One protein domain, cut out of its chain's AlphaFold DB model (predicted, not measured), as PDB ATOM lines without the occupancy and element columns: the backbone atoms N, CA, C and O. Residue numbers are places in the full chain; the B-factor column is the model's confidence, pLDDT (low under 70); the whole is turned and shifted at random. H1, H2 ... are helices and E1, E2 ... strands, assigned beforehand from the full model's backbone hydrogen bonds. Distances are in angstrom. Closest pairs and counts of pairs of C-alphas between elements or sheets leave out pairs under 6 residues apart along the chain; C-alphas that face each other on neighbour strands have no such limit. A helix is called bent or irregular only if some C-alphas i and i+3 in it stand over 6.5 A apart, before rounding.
ATOM      1  N   GLU A 420     214.192 229.296 225.919       93.25
ATOM      2  CA  GLU A 420     213.630 228.181 225.155       93.25
ATOM      3  C   GLU A 420     212.273 228.540 224.540       93.25
ATOM      4  O   GLU A 420     212.006 228.178 223.395       93.25
ATOM      5  N   ASP A 421     211.428 229.291 225.250       91.00
ATOM      6  CA  ASP A 421     210.156 229.778 224.717       91.00
ATOM      7  C   ASP A 421     210.343 230.740 223.544       91.00
ATOM      8  O   ASP A 421     209.726 230.574 222.488       91.00
ATOM      9  N   ALA A 422     211.268 231.692 223.679       90.38
ATOM     10  CA  ALA A 422     211.644 232.588 222.594       90.38
ATOM     11  C   ALA A 422     212.152 231.806 221.369       90.38
ATOM     12  O   ALA A 422     211.756 232.103 220.241       90.38
ATOM     13  N   LEU A 423     212.970 230.765 221.579       90.62
ATOM     14  CA  LEU A 423     213.440 229.889 220.505       90.62
ATOM     15  C   LEU A 423     212.290 229.105 219.849       90.62
ATOM     16  O   LEU A 423     212.219 229.044 218.621       90.62
ATOM     17  N   ARG A 424     211.360 228.541 220.631       88.38
ATOM     18  CA  ARG A 424     210.180 227.831 220.101       88.38
ATOM     19  C   ARG A 424     209.304 228.740 219.243       88.38
ATOM     20  O   ARG A 424     208.832 228.311 218.195       88.38
ATOM     21  N   ARG A 425     209.117 230.000 219.643       84.19
ATOM     22  CA  ARG A 425     208.340 230.996 218.881       84.19
ATOM     23  C   ARG A 425     208.985 231.383 217.550       84.19
ATOM     24  O   ARG A 425     208.266 231.746 216.621       84.19
ATOM     25  N   HIS A 426     210.309 231.285 217.458       82.12
ATOM     26  CA  HIS A 426     211.050 231.418 216.205       82.12
ATOM     27  C   HIS A 426     210.919 230.179 215.313       82.12
ATOM     28  O   HIS A 426     210.639 230.304 214.125       82.12
ATOM     29  N   SER A 427     211.081 228.984 215.885       78.31
ATOM     30  CA  SER A 427     211.056 227.722 215.132       78.31
ATOM     31  C   SER A 427     209.644 227.219 214.788       78.31
ATOM     32  O   SER A 427     209.504 226.284 214.003       78.31
ATOM     33  N   GLY A 428     208.599 227.799 215.384       76.62
ATOM     34  CA  GLY A 428     207.200 227.431 215.158       76.62
ATOM     35  C   GLY A 428     206.579 228.047 213.890       76.62
ATOM     36  O   GLY A 428     207.060 229.060 213.382       76.62
ATOM     37  N   PRO A 429     205.452 227.495 213.400       68.00
ATOM     38  CA  PRO A 429     204.843 227.884 212.121       68.00
ATOM     39  C   PRO A 429     204.300 229.322 212.088       68.00
ATOM     40  O   PRO A 429     204.209 229.919 211.022       68.00
ATOM     41  N   SER A 430     203.962 229.897 213.247       71.62
ATOM     42  CA  SER A 430     203.337 231.224 213.351       71.62
ATOM     43  C   SER A 430     204.331 232.397 213.427       71.62
ATOM     44  O   SER A 430     203.876 233.539 213.426       71.62
ATOM     45  N   LYS A 431     205.649 232.147 213.551       75.31
ATOM     46  CA  LYS A 431     206.720 233.170 213.668       75.31
ATOM     47  C   LYS A 431     206.389 234.370 214.580       75.31
ATOM     48  O   LYS A 431     206.759 235.510 214.313       75.31
ATOM     49  N   THR A 432     205.729 234.126 215.715       75.62
ATOM     50  CA  THR A 432     205.215 235.186 216.613       75.62
ATOM     51  C   THR A 432     206.297 236.024 217.299       75.62
ATOM     52  O   THR A 432     205.981 236.994 217.988       75.62
ATOM     53  N   TYR A 433     207.570 235.652 217.164       80.00
ATOM     54  CA  TYR A 433     208.703 236.437 217.652       80.00
ATOM     55  C   TYR A 433     208.916 237.732 216.841       80.00
ATOM     56  O   TYR A 433     209.415 238.706 217.393       80.00
ATOM     57  N   GLU A 434     208.494 237.782 215.569       78.19
ATOM     58  CA  GLU A 434     208.659 238.961 214.696       78.19
ATOM     59  C   GLU A 434     207.807 240.149 215.154       78.19
ATOM     60  O   GLU A 434     208.177 241.301 214.947       78.19
ATOM     61  N   GLY A 435     206.694 239.881 215.837       74.12
ATOM     62  CA  GLY A 435     205.839 240.900 216.445       74.12
ATOM     63  C   GLY A 435     206.217 241.269 217.881       74.12
ATOM     64  O   GLY A 435     205.463 241.997 218.517       74.12
ATOM     65  N   ASP A 436     207.323 240.750 218.427       81.56
ATOM     66  CA  ASP A 436     207.710 240.938 219.829       81.56
ATOM     67  C   ASP A 436     208.842 241.972 219.972       81.56
ATOM     68  O   ASP A 436     209.998 241.653 219.668       81.56
ATOM     69  N   PRO A 437     208.557 243.191 220.477       78.38
ATOM     70  CA  PRO A 437     209.547 244.265 220.554       78.38
ATOM     71  C   PRO A 437     210.793 243.935 221.378       78.38
ATOM     72  O   PRO A 437     211.861 244.497 221.127       78.38
ATOM     73  N   TRP A 438     210.683 243.027 222.353       84.88
ATOM     74  CA  TRP A 438     211.813 242.626 223.192       84.88
ATOM     75  C   TRP A 438     212.758 241.651 222.487       84.88
ATOM     76  O   TRP A 438     213.922 241.554 222.865       84.88
ATOM     77  N   LEU A 439     212.281 240.942 221.460       86.19
ATOM     78  CA  LEU A 439     213.054 239.943 220.718       86.19
ATOM     79  C   LEU A 439     213.664 240.491 219.422       86.19
ATOM     80  O   LEU A 439     214.434 239.788 218.756       86.19
ATOM     81  N   TRP A 440     213.333 241.730 219.057       81.56
ATOM     82  CA  TRP A 440     213.725 242.314 217.782       81.56
ATOM     83  C   TRP A 440     215.221 242.428 217.592       81.56
ATOM     84  O   TRP A 440     215.670 242.191 216.486       81.56
ATOM     85  N   ASP A 441     216.014 242.771 218.600       77.12
ATOM     86  CA  ASP A 441     217.461 242.970 218.453       77.12
ATOM     87  C   ASP A 441     218.299 241.698 218.616       77.12
ATOM     88  O   ASP A 441     219.519 241.746 218.454       77.12
ATOM     89  N   LEU A 442     217.665 240.556 218.883       85.88
ATOM     90  CA  LEU A 442     218.374 239.284 218.942       85.88
ATOM     91  C   LEU A 442     218.875 238.874 217.545       85.88
ATOM     92  O   LEU A 442     218.223 239.108 216.523       85.88
ATOM     93  N   ASP A 443     220.064 238.267 217.498       86.75
ATOM     94  CA  ASP A 443     220.675 237.772 216.260       86.75
ATOM     95  C   ASP A 443     220.146 236.371 215.935       86.75
ATOM     96  O   ASP A 443     220.684 235.349 216.377       86.75
ATOM     97  N   TRP A 444     219.050 236.345 215.180       87.69
ATOM     98  CA  TRP A 444     218.356 235.130 214.761       87.69
ATOM     99  C   TRP A 444     219.074 234.352 213.644       87.69
ATOM    100  O   TRP A 444     218.565 233.326 213.201       87.69
ATOM    101  N   SER A 445     220.260 234.785 213.194       86.00
ATOM    102  CA  SER A 445     220.987 234.096 212.122       86.00
ATOM    103  C   SER A 445     221.378 232.659 212.496       86.00
ATOM    104  O   SER A 445     221.961 232.379 213.552       86.00
ATOM    105  N   THR A 446     221.072 231.727 211.594       84.81
ATOM    106  CA  THR A 446     221.445 230.311 211.680       84.81
ATOM    107  C   THR A 446     222.597 230.013 210.721       84.81
ATOM    108  O   THR A 446     222.837 230.746 209.759       84.81
ATOM    109  N   THR A 447     223.367 228.954 210.982       80.19
ATOM    110  CA  THR A 447     224.449 228.570 210.064       80.19
ATOM    111  C   THR A 447     223.856 227.805 208.880       80.19
ATOM    112  O   THR A 447     223.187 226.796 209.071       80.19
ATOM    113  N   THR A 448     224.147 228.230 207.649       72.38
ATOM    114  CA  THR A 448     223.593 227.621 206.423       72.38
ATOM    115  C   THR A 448     224.128 226.219 206.115       72.38
ATOM    116  O   THR A 448     223.487 225.468 205.383       72.38
ATOM    117  N   ARG A 449     225.291 225.837 206.663       75.00
ATOM    118  CA  ARG A 449     225.876 224.493 206.527       75.00
ATOM    119  C   ARG A 449     226.399 223.977 207.874       75.00
ATOM    120  O   ARG A 449     227.108 224.716 208.559       75.00
ATOM    121  N   PRO A 450     226.097 222.725 208.263       76.19
ATOM    122  CA  PRO A 450     226.671 222.129 209.465       76.19
ATOM    123  C   PRO A 450     228.180 221.907 209.286       76.19
ATOM    124  O   PRO A 450     228.640 221.577 208.195       76.19
ATOM    125  N   SER A 451     228.955 222.054 210.363       74.56
ATOM    126  CA  SER A 451     230.420 221.897 210.334       74.56
ATOM    127  C   SER A 451     230.884 220.459 210.063       74.56
ATOM    128  O   SER A 451     232.031 220.238 209.692       74.56
ATOM    129  N   SER A 452     230.011 219.471 210.273       79.50
ATOM    130  CA  SER A 452     230.256 218.043 210.038       79.50
ATOM    131  C   SER A 452     228.931 217.300 209.814       79.50
ATOM    132  O   SER A 452     227.860 217.813 210.129       79.50
ATOM    133  N   LYS A 453     228.983 216.056 209.309       77.25
ATOM    134  CA  LYS A 453     227.785 215.206 209.101       77.25
ATOM    135  C   LYS A 453     227.175 214.639 210.396       77.25
ATOM    136  O   LYS A 453     226.162 213.949 210.341       77.25
ATOM    137  N   THR A 454     227.786 214.914 211.547       82.69
ATOM    138  CA  THR A 454     227.359 214.420 212.864       82.69
ATOM    139  C   THR A 454     226.054 215.064 213.317       82.69
ATOM    140  O   THR A 454     225.853 216.256 213.085       82.69
ATOM    141  N   GLU A 455     225.228 214.324 214.055       82.38
ATOM    142  CA  GLU A 455     223.917 214.800 214.517       82.38
ATOM    143  C   GLU A 455     224.005 216.086 215.351       82.38
ATOM    144  O   GLU A 455     223.318 217.063 215.068       82.38
ATOM    145  N   ALA A 456     224.973 216.158 216.271       81.81
ATOM    146  CA  ALA A 456     225.234 217.362 217.062       81.81
ATOM    147  C   ALA A 456     225.497 218.611 216.196       81.81
ATOM    148  O   ALA A 456     225.050 219.704 216.522       81.81
ATOM    149  N   ALA A 457     226.185 218.464 215.059       81.50
ATOM    150  CA  ALA A 457     226.517 219.595 214.190       81.50
ATOM    151  C   ALA A 457     225.309 220.073 213.370       81.50
ATOM    152  O   ALA A 457     225.213 221.262 213.067       81.50
ATOM    153  N   LYS A 458     224.384 219.165 213.039       83.12
ATOM    154  CA  LYS A 458     223.109 219.506 212.396       83.12
ATOM    155  C   LYS A 458     222.187 220.247 213.361       83.12
ATOM    156  O   LYS A 458     221.638 221.275 212.982       83.12
ATOM    157  N   GLU A 459     222.070 219.770 214.598       84.19
ATOM    158  CA  GLU A 459     221.247 220.413 215.628       84.19
ATOM    159  C   GLU A 459     221.774 221.805 215.988       84.19
ATOM    160  O   GLU A 459     221.018 222.772 215.999       84.19
ATOM    161  N   ILE A 460     223.091 221.955 216.156       85.88
ATOM    162  CA  ILE A 460     223.706 223.264 216.420       85.88
ATOM    163  C   ILE A 460     223.490 224.237 215.252       85.88
ATOM    164  O   ILE A 460     223.269 225.423 215.488       85.88
ATOM    165  N   ALA A 461     223.532 223.773 213.998       85.56
ATOM    166  CA  ALA A 461     223.330 224.641 212.833       85.56
ATOM    167  C   ALA A 461     221.921 225.261 212.778       85.56
ATOM    168  O   ALA A 461     221.778 226.378 212.282       85.56
ATOM    169  N   LYS A 462     220.909 224.575 213.332       85.88
ATOM    170  CA  LYS A 462     219.518 225.055 213.416       85.88
ATOM    171  C   LYS A 462     219.311 226.138 214.483       85.88
ATOM    172  O   LYS A 462     218.296 226.828 214.452       85.88
ATOM    173  N   LEU A 463     220.243 226.290 215.426       89.38
ATOM    174  CA  LEU A 463     220.114 227.241 216.528       89.38
ATOM    175  C   LEU A 463     220.574 228.651 216.114       89.38
ATOM    176  O   LEU A 463     221.654 228.803 215.525       89.38
ATOM    177  N   PRO A 464     219.814 229.706 216.462       91.25
ATOM    178  CA  PRO A 464     220.210 231.079 216.190       91.25
ATOM    179  C   PRO A 464     221.468 231.450 216.978       91.25
ATOM    180  O   PRO A 464     221.769 230.874 218.030       91.25
ATOM    181  N   LYS A 465     222.229 232.420 216.468       89.94
ATOM    182  CA  LYS A 465     223.512 232.825 217.049       89.94
ATOM    183  C   LYS A 465     223.387 233.238 218.517       89.94
ATOM    184  O   LYS A 465     224.148 232.732 219.337       89.94
ATOM    185  N   TRP A 466     222.399 234.073 218.856       91.19
ATOM    186  CA  TRP A 466     222.198 234.534 220.236       91.19
ATOM    187  C   TRP A 466     222.005 233.373 221.225       91.19
ATOM    188  O   TRP A 466     222.474 233.446 222.355       91.19
ATOM    189  N   TYR A 467     221.345 232.288 220.805       93.19
ATOM    190  CA  TYR A 467     221.075 231.129 221.658       93.19
ATOM    191  C   TYR A 467     222.315 230.246 221.799       93.19
ATOM    192  O   TYR A 467     222.624 229.777 222.891       93.19
ATOM    193  N   ARG A 468     223.075 230.058 220.710       91.19
ATOM    194  CA  ARG A 468     224.346 229.316 220.731       91.19
ATOM    195  C   ARG A 468     225.370 229.939 221.675       91.19
ATOM    196  O   ARG A 468     226.126 229.207 222.306       91.19
ATOM    197  N   GLU A 469     225.381 231.265 221.793       91.00
ATOM    198  CA  GLU A 469     226.255 231.994 222.722       91.00
ATOM    199  C   GLU A 469     225.943 231.703 224.202       91.00
ATOM    200  O   GLU A 469     226.811 231.897 225.051       91.00
ATOM    201  N   LEU A 470     224.745 231.192 224.516       93.56
ATOM    202  CA  LEU A 470     224.336 230.816 225.873       93.56
ATOM    203  C   LEU A 470     224.661 229.354 226.228       93.56
ATOM    204  O   LEU A 470     224.406 228.930 227.357       93.56
ATOM    205  N   ILE A 471     225.209 228.576 225.290       93.38
ATOM    206  CA  ILE A 471     225.585 227.176 225.506       93.38
ATOM    207  C   ILE A 471     227.038 227.108 226.015       93.38
ATOM    208  O   ILE A 471     227.918 227.737 225.418       93.38
ATOM    209  N   PRO A 472     227.336 226.328 227.076       93.25
ATOM    210  CA  PRO A 472     228.700 226.132 227.561       93.25
ATOM    211  C   PRO A 472     229.659 225.632 226.475       93.25
ATOM    212  O   PRO A 472     229.326 224.763 225.665       93.25
ATOM    213  N   LYS A 473     230.886 226.160 226.468       90.12
ATOM    214  CA  LYS A 473     231.949 225.664 225.585       90.12
ATOM    215  C   LYS A 473     232.595 224.408 226.195       90.12
ATOM    216  O   LYS A 473     232.785 224.388 227.406       90.12
ATOM    217  N   PRO A 474     232.988 223.408 225.385       90.25
ATOM    218  CA  PRO A 474     232.764 223.290 223.940       90.25
ATOM    219  C   PRO A 474     231.289 223.001 223.595       90.25
ATOM    220  O   PRO A 474     230.670 222.094 224.146       90.25
ATOM    221  N   ILE A 475     230.720 223.760 222.647       86.31
ATOM    222  CA  ILE A 475     229.280 223.697 222.300       86.31
ATOM    223  C   ILE A 475     228.889 222.310 221.771       86.31
ATOM    224  O   ILE A 475     227.797 221.825 222.051       86.31
ATOM    225  N   LYS A 476     229.788 221.656 221.024       84.94
ATOM    226  CA  LYS A 476     229.563 220.331 220.428       84.94
ATOM    227  C   LYS A 476     229.180 219.270 221.463       84.94
ATOM    228  O   LYS A 476     228.370 218.402 221.150       84.94
ATOM    229  N   ASP A 477     229.710 219.390 222.676       87.31
ATOM    230  CA  ASP A 477     229.520 218.404 223.738       87.31
ATOM    231  C   ASP A 477     228.361 218.800 224.670       87.31
ATOM    232  O   ASP A 477     227.685 217.939 225.225       87.31
ATOM    233  N   ASN A 478     228.057 220.101 224.763       88.94
ATOM    234  CA  ASN A 478     227.081 220.658 225.708       88.94
ATOM    235  C   ASN A 478     225.781 221.176 225.068       88.94
ATOM    236  O   ASN A 478     224.946 221.751 225.764       88.94
ATOM    237  N   TYR A 479     225.563 221.002 223.761       85.25
ATOM    238  CA  TYR A 479     224.381 221.554 223.071       85.25
ATOM    239  C   TYR A 479     223.037 221.102 223.668       85.25
ATOM    240  O   TYR A 479     222.053 221.835 223.592       85.25
ATOM    241  N   LYS A 480     223.001 219.925 224.306       87.56
ATOM    242  CA  LYS A 480     221.816 219.392 224.997       87.56
ATOM    243  C   LYS A 480     221.503 220.099 226.316       87.56
ATOM    244  O   LYS A 480     220.375 220.021 226.788       87.56
ATOM    245  N   SER A 481     222.469 220.795 226.909       87.00
ATOM    246  CA  SER A 481     222.286 221.527 228.166       87.00
ATOM    247  C   SER A 481     221.432 222.791 227.996       87.00
ATOM    248  O   SER A 481     220.985 223.366 228.992       87.00
ATOM    249  N   GLY A 482     221.178 223.218 226.752       89.19
ATOM    250  CA  GLY A 482     220.430 224.436 226.449       89.19
ATOM    251  C   GLY A 482     221.204 225.703 226.843       89.19
ATOM    252  O   GLY A 482     222.436 225.667 226.928       89.19
ATOM    253  N   PRO A 483     220.519 226.833 227.093       92.12
ATOM    254  CA  PRO A 483     221.146 228.124 227.359       92.12
ATOM    255  C   PRO A 483     221.626 228.219 228.820       92.12
ATOM    256  O   PRO A 483     221.241 229.118 229.561       92.12
ATOM    257  N   ALA A 484     222.454 227.270 229.263       91.38
ATOM    258  CA  ALA A 484     222.866 227.114 230.661       91.38
ATOM    259  C   ALA A 484     223.750 228.260 231.195       91.38
ATOM    260  O   ALA A 484     223.859 228.424 232.410       91.38
ATOM    261  N   LEU A 485     224.361 229.061 230.314       92.94
ATOM    262  CA  LEU A 485     225.149 230.238 230.698       92.94
ATOM    263  C   LEU A 485     224.288 231.473 231.004       92.94
ATOM    264  O   LEU A 485     224.839 232.510 231.372       92.94
ATOM    265  N   ILE A 486     222.963 231.401 230.828       93.56
ATOM    266  CA  ILE A 486     222.095 232.559 231.033       93.56
ATOM    267  C   ILE A 486     222.123 233.034 232.491       93.56
ATOM    268  O   ILE A 486     221.930 232.263 233.429       93.56
ATOM    269  N   THR A 487     222.338 234.335 232.687       91.94
ATOM    270  CA  THR A 487     222.269 234.980 234.005       91.94
ATOM    271  C   THR A 487     221.493 236.289 233.925       91.94
ATOM    272  O   THR A 487     221.384 236.899 232.859       91.94
ATOM    273  N   ALA A 488     220.989 236.758 235.067       88.69
ATOM    274  CA  ALA A 488     220.249 238.017 235.160       88.69
ATOM    275  C   ALA A 488     221.080 239.260 234.774       88.69
ATOM    276  O   ALA A 488     220.511 240.296 234.443       88.69
ATOM    277  N   GLN A 489     222.416 239.164 234.789       89.31
ATOM    278  CA  GLN A 489     223.323 240.260 234.421       89.31
ATOM    279  C   GLN A 489     223.521 240.394 232.903       89.31
ATOM    280  O   GLN A 489     224.044 241.403 232.426       89.31
ATOM    281  N   MET A 490     223.125 239.386 232.122       91.94
ATOM    282  CA  MET A 490     223.284 239.422 230.672       91.94
ATOM    283  C   MET A 490     222.296 240.395 230.028       91.94
ATOM    284  O   MET A 490     221.135 240.481 230.422       91.94
ATOM    285  N   LYS A 491     222.715 241.052 228.940       88.94
ATOM    286  CA  LYS A 491     221.872 242.001 228.184       88.94
ATOM    287  C   LYS A 491     220.569 241.390 227.649       88.94
ATOM    288  O   LYS A 491     219.616 242.114 227.384       88.94
ATOM    289  N   ILE A 492     220.521 240.067 227.488       90.88
ATOM    290  CA  ILE A 492     219.329 239.345 227.038       90.88
ATOM    291  C   ILE A 492     218.293 239.133 228.152       90.88
ATOM    292  O   ILE A 492     217.105 239.012 227.861       90.88
ATOM    293  N   ALA A 493     218.692 239.133 229.427       91.81
ATOM    294  CA  ALA A 493     217.778 238.828 230.525       91.81
ATOM    295  C   ALA A 493     216.630 239.851 230.657       91.81
ATOM    296  O   ALA A 493     215.480 239.412 230.699       91.81
ATOM    297  N   PRO A 494     216.858 241.183 230.601       90.94
ATOM    298  CA  PRO A 494     215.768 242.163 230.582       90.94
ATOM    299  C   PRO A 494     214.769 241.970 229.434       90.94
ATOM    300  O   PRO A 494     213.596 242.308 229.572       90.94
ATOM    301  N   LYS A 495     215.226 241.417 228.306       89.25
ATOM    302  CA  LYS A 495     214.408 241.173 227.112       89.25
ATOM    303  C   LYS A 495     213.518 239.956 227.287       89.25
ATOM    304  O   LYS A 495     212.316 240.037 227.064       89.25
ATOM    305  N   LEU A 496     214.094 238.850 227.751       91.31
ATOM    306  CA  LEU A 496     213.353 237.620 228.030       91.31
ATOM    307  C   LEU A 496     212.326 237.817 229.151       91.31
ATOM    308  O   LEU A 496     211.218 237.302 229.061       91.31
ATOM    309  N   LEU A 497     212.665 238.621 230.164       91.06
ATOM    310  CA  LEU A 497     211.752 239.025 231.238       91.06
ATOM    311  C   LEU A 497     210.720 240.079 230.808       91.06
ATOM    312  O   LEU A 497     209.853 240.429 231.604       91.06
ATOM    313  N   ARG A 498     210.822 240.599 229.576       88.81
ATOM    314  CA  ARG A 498     209.966 241.661 229.035       88.81
ATOM    315  C   ARG A 498     209.882 242.889 229.945       88.81
ATOM    316  O   ARG A 498     208.803 243.420 230.196       88.81
ATOM    317  N   LEU A 499     211.027 243.342 230.459       88.25
ATOM    318  CA  LEU A 499     211.066 244.511 231.335       88.25
ATOM    319  C   LEU A 499     210.617 245.772 230.586       88.25
ATOM    320  O   LEU A 499     210.973 245.990 229.421       88.25
ATOM    321  N   CYS A 500     209.857 246.611 231.286       82.00
ATOM    322  CA  CYS A 500     209.346 247.880 230.778       82.00
ATOM    323  C   CYS A 500     209.899 249.052 231.585       82.00
ATOM    324  O   CYS A 500     210.081 248.951 232.797       82.00
ATOM    325  N   TRP A 501     210.042 250.201 230.933       75.69
ATOM    326  CA  TRP A 501     210.204 251.491 231.594       75.69
ATOM    327  C   TRP A 501     209.074 252.420 231.154       75.69
ATOM    328  O   TRP A 501     208.857 252.603 229.958       75.69
ATOM    329  N   GLN A 502     208.310 252.957 232.111       73.12
ATOM    330  CA  GLN A 502     207.107 253.769 231.844       73.12
ATOM    331  C   GLN A 502     206.108 253.091 230.881       73.12
ATOM    332  O   GLN A 502     205.501 253.734 230.029       73.12
ATOM    333  N   GLY A 503     205.961 251.767 230.992       68.31
ATOM    334  CA  GLY A 503     205.077 250.980 230.125       68.31
ATOM    335  C   GLY A 503     205.614 250.723 228.711       68.31
ATOM    336  O   GLY A 503     204.913 250.110 227.914       68.31
ATOM    337  N   LEU A 504     206.843 251.148 228.390       72.75
ATOM    338  CA  LEU A 504     207.486 250.898 227.099       72.75
ATOM    339  C   LEU A 504     208.556 249.794 227.193       72.75
ATOM    340  O   LEU A 504     209.255 249.726 228.208       72.75
ATOM    341  N   PRO A 505     208.743 248.963 226.146       79.56
ATOM    342  CA  PRO A 505     209.740 247.898 226.119       79.56
ATOM    343  C   PRO A 505     211.152 248.449 226.279       79.56
ATOM    344  O   PRO A 505     211.555 249.372 225.560       79.56
ATOM    345  N   LEU A 506     211.915 247.849 227.190       84.12
ATOM    346  CA  LEU A 506     213.324 248.167 227.347       84.12
ATOM    347  C   LEU A 506     214.131 247.607 226.165       84.12
ATOM    348  O   LEU A 506     214.028 246.431 225.808       84.12
ATOM    349  N   HIS A 507     214.972 248.447 225.576       82.69
ATOM    350  CA  HIS A 507     215.778 248.129 224.407       82.69
ATOM    351  C   HIS A 507     217.227 248.554 224.622       82.69
ATOM    352  O   HIS A 507     217.498 249.558 225.277       82.69
ATOM    353  N   PHE A 508     218.153 247.766 224.085       83.06
ATOM    354  CA  PHE A 508     219.577 248.045 224.176       83.06
ATOM    355  C   PHE A 508     220.084 248.389 222.785       83.06
ATOM    356  O   PHE A 508     220.028 247.551 221.889       83.06
ATOM    357  N   ASP A 509     220.601 249.597 222.636       79.56
ATOM    358  CA  ASP A 509     221.312 250.033 221.448       79.56
ATOM    359  C   ASP A 509     222.826 250.058 221.715       79.56
ATOM    360  O   ASP A 509     223.273 250.240 222.850       79.56
ATOM    361  N   ARG A 510     223.646 249.832 220.681       74.81
ATOM    362  CA  ARG A 510     225.110 249.791 220.846       74.81
ATOM    363  C   ARG A 510     225.723 251.166 221.103       74.81
ATOM    364  O   ARG A 510     226.772 251.222 221.737       74.81
ATOM    365  N   GLU A 511     225.091 252.227 220.619       74.50
ATOM    366  CA  GLU A 511     225.571 253.605 220.723       74.50
ATOM    367  C   GLU A 511     224.855 254.343 221.858       74.50
ATOM    368  O   GLU A 511     225.496 254.960 222.707       74.50
ATOM    369  N   LEU A 512     223.526 254.223 221.918       74.06
ATOM    370  CA  LEU A 512     222.670 254.909 222.892       74.06
ATOM    371  C   LEU A 512     222.483 254.137 224.203       74.06
ATOM    372  O   LEU A 512     221.873 254.654 225.138       74.06
ATOM    373  N   MET A 513     223.031 252.924 224.303       83.44
ATOM    374  CA  MET A 513     222.917 252.052 225.472       83.44
ATOM    375  C   MET A 513     221.447 251.693 225.777       83.44
ATOM    376  O   MET A 513     220.658 251.448 224.864       83.44
ATOM    377  N   TRP A 514     221.073 251.546 227.051       84.62
ATOM    378  CA  TRP A 514     219.711 251.174 227.437       84.62
ATOM    379  C   TRP A 514     218.738 252.345 227.294       84.62
ATOM    380  O   TRP A 514     218.975 253.427 227.823       84.62
ATOM    381  N   GLY A 515     217.600 252.090 226.659       80.69
ATOM    382  CA  GLY A 515     216.507 253.043 226.525       80.69
ATOM    383  C   GLY A 515     215.175 252.349 226.268       80.69
ATOM    384  O   GLY A 515     215.042 251.135 226.411       80.69
ATOM    385  N   THR A 516     214.172 253.126 225.878       75.69
ATOM    386  CA  THR A 516     212.848 252.619 225.492       75.69
ATOM    387  C   THR A 516     212.602 252.857 224.016       75.69
ATOM    388  O   THR A 516     212.936 253.925 223.500       75.69
ATOM    389  N   LEU A 517     211.936 251.917 223.350       67.62
ATOM    390  CA  LEU A 517     211.432 252.160 222.001       67.62
ATOM    391  C   LEU A 517     210.229 253.107 222.085       67.62
ATOM    392  O   LEU A 517     209.170 252.716 222.574       67.62
ATOM    393  N   ILE A 518     210.406 254.352 221.631       66.56
ATOM    394  CA  ILE A 518     209.323 255.333 221.493       66.56
ATOM    395  C   ILE A 518     208.907 255.371 220.020       66.56
ATOM    396  O   ILE A 518     209.656 255.889 219.187       66.56
ATOM    397  N   PRO A 519     207.726 254.849 219.669       56.12
ATOM    398  CA  PRO A 519     207.269 254.838 218.285       56.12
ATOM    399  C   PRO A 519     207.125 256.256 217.719       56.12
ATOM    400  O   PRO A 519     206.633 257.162 218.392       56.12
ATOM    401  N   GLY A 520     207.557 256.455 216.472       53.78
ATOM    402  CA  GLY A 520     207.399 257.728 215.756       53.78
ATOM    403  C   GLY A 520     208.287 258.880 216.242       53.78
ATOM    404  O   GLY A 520     208.132 260.001 215.760       53.78
ATOM    405  N   ARG A 521     209.222 258.643 217.174       47.69
ATOM    406  CA  ARG A 521     210.239 259.628 217.568       47.69
ATOM    407  C   ARG A 521     211.628 259.162 217.160       47.69
ATOM    408  O   ARG A 521     212.027 258.040 217.447       47.69
ATOM    409  N   ILE A 522     212.379 260.065 216.535       47.81
ATOM    410  CA  ILE A 522     213.808 259.881 216.279       47.81
ATOM    411  C   ILE A 522     214.525 259.850 217.646       47.81
ATOM    412  O   ILE A 522     214.255 260.737 218.469       47.81
ATOM    413  N   PRO A 555     205.286 251.771 211.264       43.12
ATOM    414  CA  PRO A 555     206.380 250.975 210.732       43.12
ATOM    415  C   PRO A 555     207.712 251.512 211.274       43.12
ATOM    416  O   PRO A 555     207.996 252.707 211.231       43.12
ATOM    417  N   ALA A 556     208.519 250.621 211.827       46.03
ATOM    418  CA  ALA A 556     209.857 250.863 212.333       46.03
ATOM    419  C   ALA A 556     210.834 250.038 211.499       46.03
ATOM    420  O   ALA A 556     210.668 248.835 211.344       46.03
ATOM    421  N   THR A 557     211.868 250.658 210.947       47.44
ATOM    422  CA  THR A 557     212.802 249.955 210.067       47.44
ATOM    423  C   THR A 557     214.035 249.505 210.850       47.44
ATOM    424  O   THR A 557     214.798 250.335 211.339       47.44
ATOM    425  N   LYS A 558     214.267 248.194 210.956       44.38
ATOM    426  CA  LYS A 558     215.480 247.614 211.549       44.38
ATOM    427  C   LYS A 558     216.496 247.305 210.452       44.38
ATOM    428  O   LYS A 558     216.199 246.564 209.519       44.38
ATOM    429  N   ARG A 559     217.723 247.815 210.580       44.00
ATOM    430  CA  ARG A 559     218.857 247.394 209.740       44.00
ATOM    431  C   ARG A 559     219.640 246.299 210.458       44.00
ATOM    432  O   ARG A 559     220.058 246.474 211.598       44.00
ATOM    433  N   THR A 560     219.828 245.162 209.802       43.81
ATOM    434  CA  THR A 560     220.645 244.042 210.292       43.81
ATOM    435  C   THR A 560     221.723 243.687 209.275       43.81
ATOM    436  O   THR A 560     221.648 244.106 208.123       43.81
ATOM    437  N   ALA A 561     222.693 242.852 209.665       34.19
ATOM    438  CA  ALA A 561     223.656 242.270 208.725       34.19
ATOM    439  C   ALA A 561     222.989 241.428 207.611       34.19
ATOM    440  O   ALA A 561     223.626 241.148 206.602       34.19
ATOM    441  N   ALA A 562     221.716 241.048 207.783       35.09
ATOM    442  CA  ALA A 562     220.909 240.312 206.811       35.09
ATOM    443  C   ALA A 562     220.003 241.211 205.936       35.09
ATOM    444  O   ALA A 562     219.259 240.688 205.112       35.09
ATOM    445  N   GLY A 563     220.046 242.543 206.100       41.25
ATOM    446  CA  GLY A 563     219.247 243.501 205.323       41.25
ATOM    447  C   GLY A 563     218.334 244.404 206.164       41.25
ATOM    448  O   GLY A 563     218.414 244.439 207.397       41.25
ATOM    449  N   VAL A 564     217.490 245.171 205.467       42.59
ATOM    450  CA  VAL A 564     216.524 246.129 206.028       42.59
ATOM    451  C   VAL A 564     215.175 245.430 206.218       42.59
ATOM    452  O   VAL A 564     214.603 244.943 205.249       42.59
ATOM    453  N   GLN A 565     214.670 245.377 207.450       48.75
ATOM    454  CA  GLN A 565     213.395 244.746 207.798       48.75
ATOM    455  C   GLN A 565     212.428 245.786 208.372       48.75
ATOM    456  O   GLN A 565     212.783 246.530 209.287       48.75
ATOM    457  N   GLU A 566     211.209 245.843 207.843       48.19
ATOM    458  CA  GLU A 566     210.125 246.666 208.382       48.19
ATOM    459  C   GLU A 566     209.434 245.918 209.535       48.19
ATOM    460  O   GLU A 566     209.073 244.749 209.412       48.19
ATOM    461  N   LEU A 567     209.310 246.573 210.687       54.69
ATOM    462  CA  LEU A 567     208.747 246.045 211.926       54.69
ATOM    463  C   LEU A 567     207.540 246.892 212.321       54.69
ATOM    464  O   LEU A 567     207.614 248.114 212.321       54.69
ATOM    465  N   HIS A 568     206.434 246.275 212.722       55.31
ATOM    466  CA  HIS A 568     205.262 247.017 213.190       55.31
ATOM    467  C   HIS A 568     205.209 247.019 214.714       55.31
ATOM    468  O   HIS A 568     205.080 245.963 215.330       55.31
ATOM    469  N   PHE A 569     205.277 248.201 215.339       55.53
ATOM    470  CA  PHE A 569     205.193 248.301 216.798       55.53
ATOM    471  C   PHE A 569     203.758 248.042 217.294       55.53
ATOM    472  O   PHE A 569     202.845 248.805 216.955       55.53
ATOM    473  N   PRO A 570     203.516 246.996 218.110       54.25
ATOM    474  CA  PRO A 570     202.171 246.575 218.481       54.25
ATOM    475  C   PRO A 570     201.650 247.366 219.693       54.25
ATOM    476  O   PRO A 570     201.544 246.838 220.801       54.25
ATOM    477  N   TYR A 571     201.268 248.634 219.489       54.53
ATOM    478  CA  TYR A 571     200.719 249.511 220.544       54.53
ATOM    479  C   TYR A 571     199.597 248.857 221.372       54.53
ATOM    480  O   TYR A 571     199.556 249.004 222.591       54.53
ATOM    481  N   LYS A 572     198.714 248.094 220.710       50.12
ATOM    482  CA  LYS A 572     197.528 247.456 221.309       50.12
ATOM    483  C   LYS A 572     197.861 246.386 222.362       50.12
ATOM    484  O   LYS A 572     197.025 246.098 223.209       50.12
ATOM    485  N   TRP A 573     199.060 245.804 222.306       48.97
ATOM    486  CA  TRP A 573     199.472 244.685 223.162       48.97
ATOM    487  C   TRP A 573     200.391 245.112 224.312       48.97
ATOM    488  O   TRP A 573     200.469 244.422 225.324       48.97
ATOM    489  N   VAL A 574     201.079 246.248 224.162       46.84
ATOM    490  CA  VAL A 574     202.115 246.716 225.098       46.84
ATOM    491  C   VAL A 574     201.564 247.712 226.130       46.84
ATOM    492  O   VAL A 574     202.096 247.810 227.230       46.84
ATOM    493  N   LEU A 575     200.444 248.385 225.833       47.41
ATOM    494  CA  LEU A 575     199.762 249.309 226.749       47.41
ATOM    495  C   LEU A 575     198.313 248.865 227.051       47.41
ATOM    496  O   LEU A 575     197.379 249.517 226.586       47.41
TER     497      LEU A 575
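AT A GLANCE: This is residues 420 to 522 and 555 to 575 of the 589 residues of the protein "DNA-directed DNA polymerase" of Dibothriocephalus latus (UniProt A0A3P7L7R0). An elongated, loop-rich body has two short helices, H2 and H4, meeting at one end of its long axis and two separate strand hairpins, E1 with E2 and E3 with E4, toward the other. H1, H3 and H5 lie between these ends among long loops, and the small helix H6 follows the second hairpin. The printed part has 124 residues, 57 of them, under half, in named elements, in the order H1 H2 H3 H4 H5 E1 E2 E3 E4 H6; the class is mixed, helices and strands, with two antiparallel sheets of two strands. The whole is compact, with a radius of gyration of the C-alphas of 15.9 A, and spans 48 by 29 by 28 A.

HOW THE PARTS SIT: H1, residues 420 to 427, is close to but not clearly touching H3, residues 465 to 468, with the C-alphas of Leu 423 and Tyr 467 closest at 7.8 A. H2, residues 455 to 462, touches H4, residues 475 to 481, about perpendicular at 78 degrees; the C-alphas of Ala 456 and Lys 476 are closest, 6.2 A apart. H4 is irregular: C-alphas 477 and 480 are 7.9 A apart. The closest C-alphas of H5, residues 493 to 496, and E1, residues 504 to 509, are those of Lys 495 and Leu 506, 7.1 A apart. E1 and E2, residues 513 to 516, form an antiparallel hairpin at 158 degrees, with N 507 and O 515 at 2.8 A. E3, residues 555 to 560, and E4, residues 563 to 568, form another at 151 degrees, with N 556 and O 567 at 2.7 A; E1 is apart from both. The closest C-alphas of H6, residues 571 to 574, and E1 are those of Val 574 and Leu 504, 7.1 A apart. Every O i to N i+4 pair is within hydrogen-bond range in H1 and H2; H4 has 1 of 3, and 2 of 4 O i to N i+3 pairs, while H3, H5 and H6 are too short for an O i to N i+4 pair.

IN THESE COORDINATES: H1 begins at C-alpha 420, (213.630, 228.181, 225.155), and is 10.4 A long; H2 is 11.2 A and H4 9.4 A. E1 is 15.0 A long, E2 10.1 A, E3 15.9 A and E4 16.4 A. H3 and H5 are 5.2 A each, and H6, 5.5 A, ends at C-alpha 574, (202.115, 246.716, 225.098).

THE WHOLE: The C-alphas of Lys 453 and Gln 502 are the two farthest apart, 49.3 A. The links H1 to H2, residues 428 to 454, and H4 to H5 are long. Residues 523 to 554 are not printed, and C-alphas 522 and 555 are 12.9 A apart across this cut. The mean pLDDT of the printed part is 76.6; residues 429, 503, 517 to 522 and 555 to 575 are under 70.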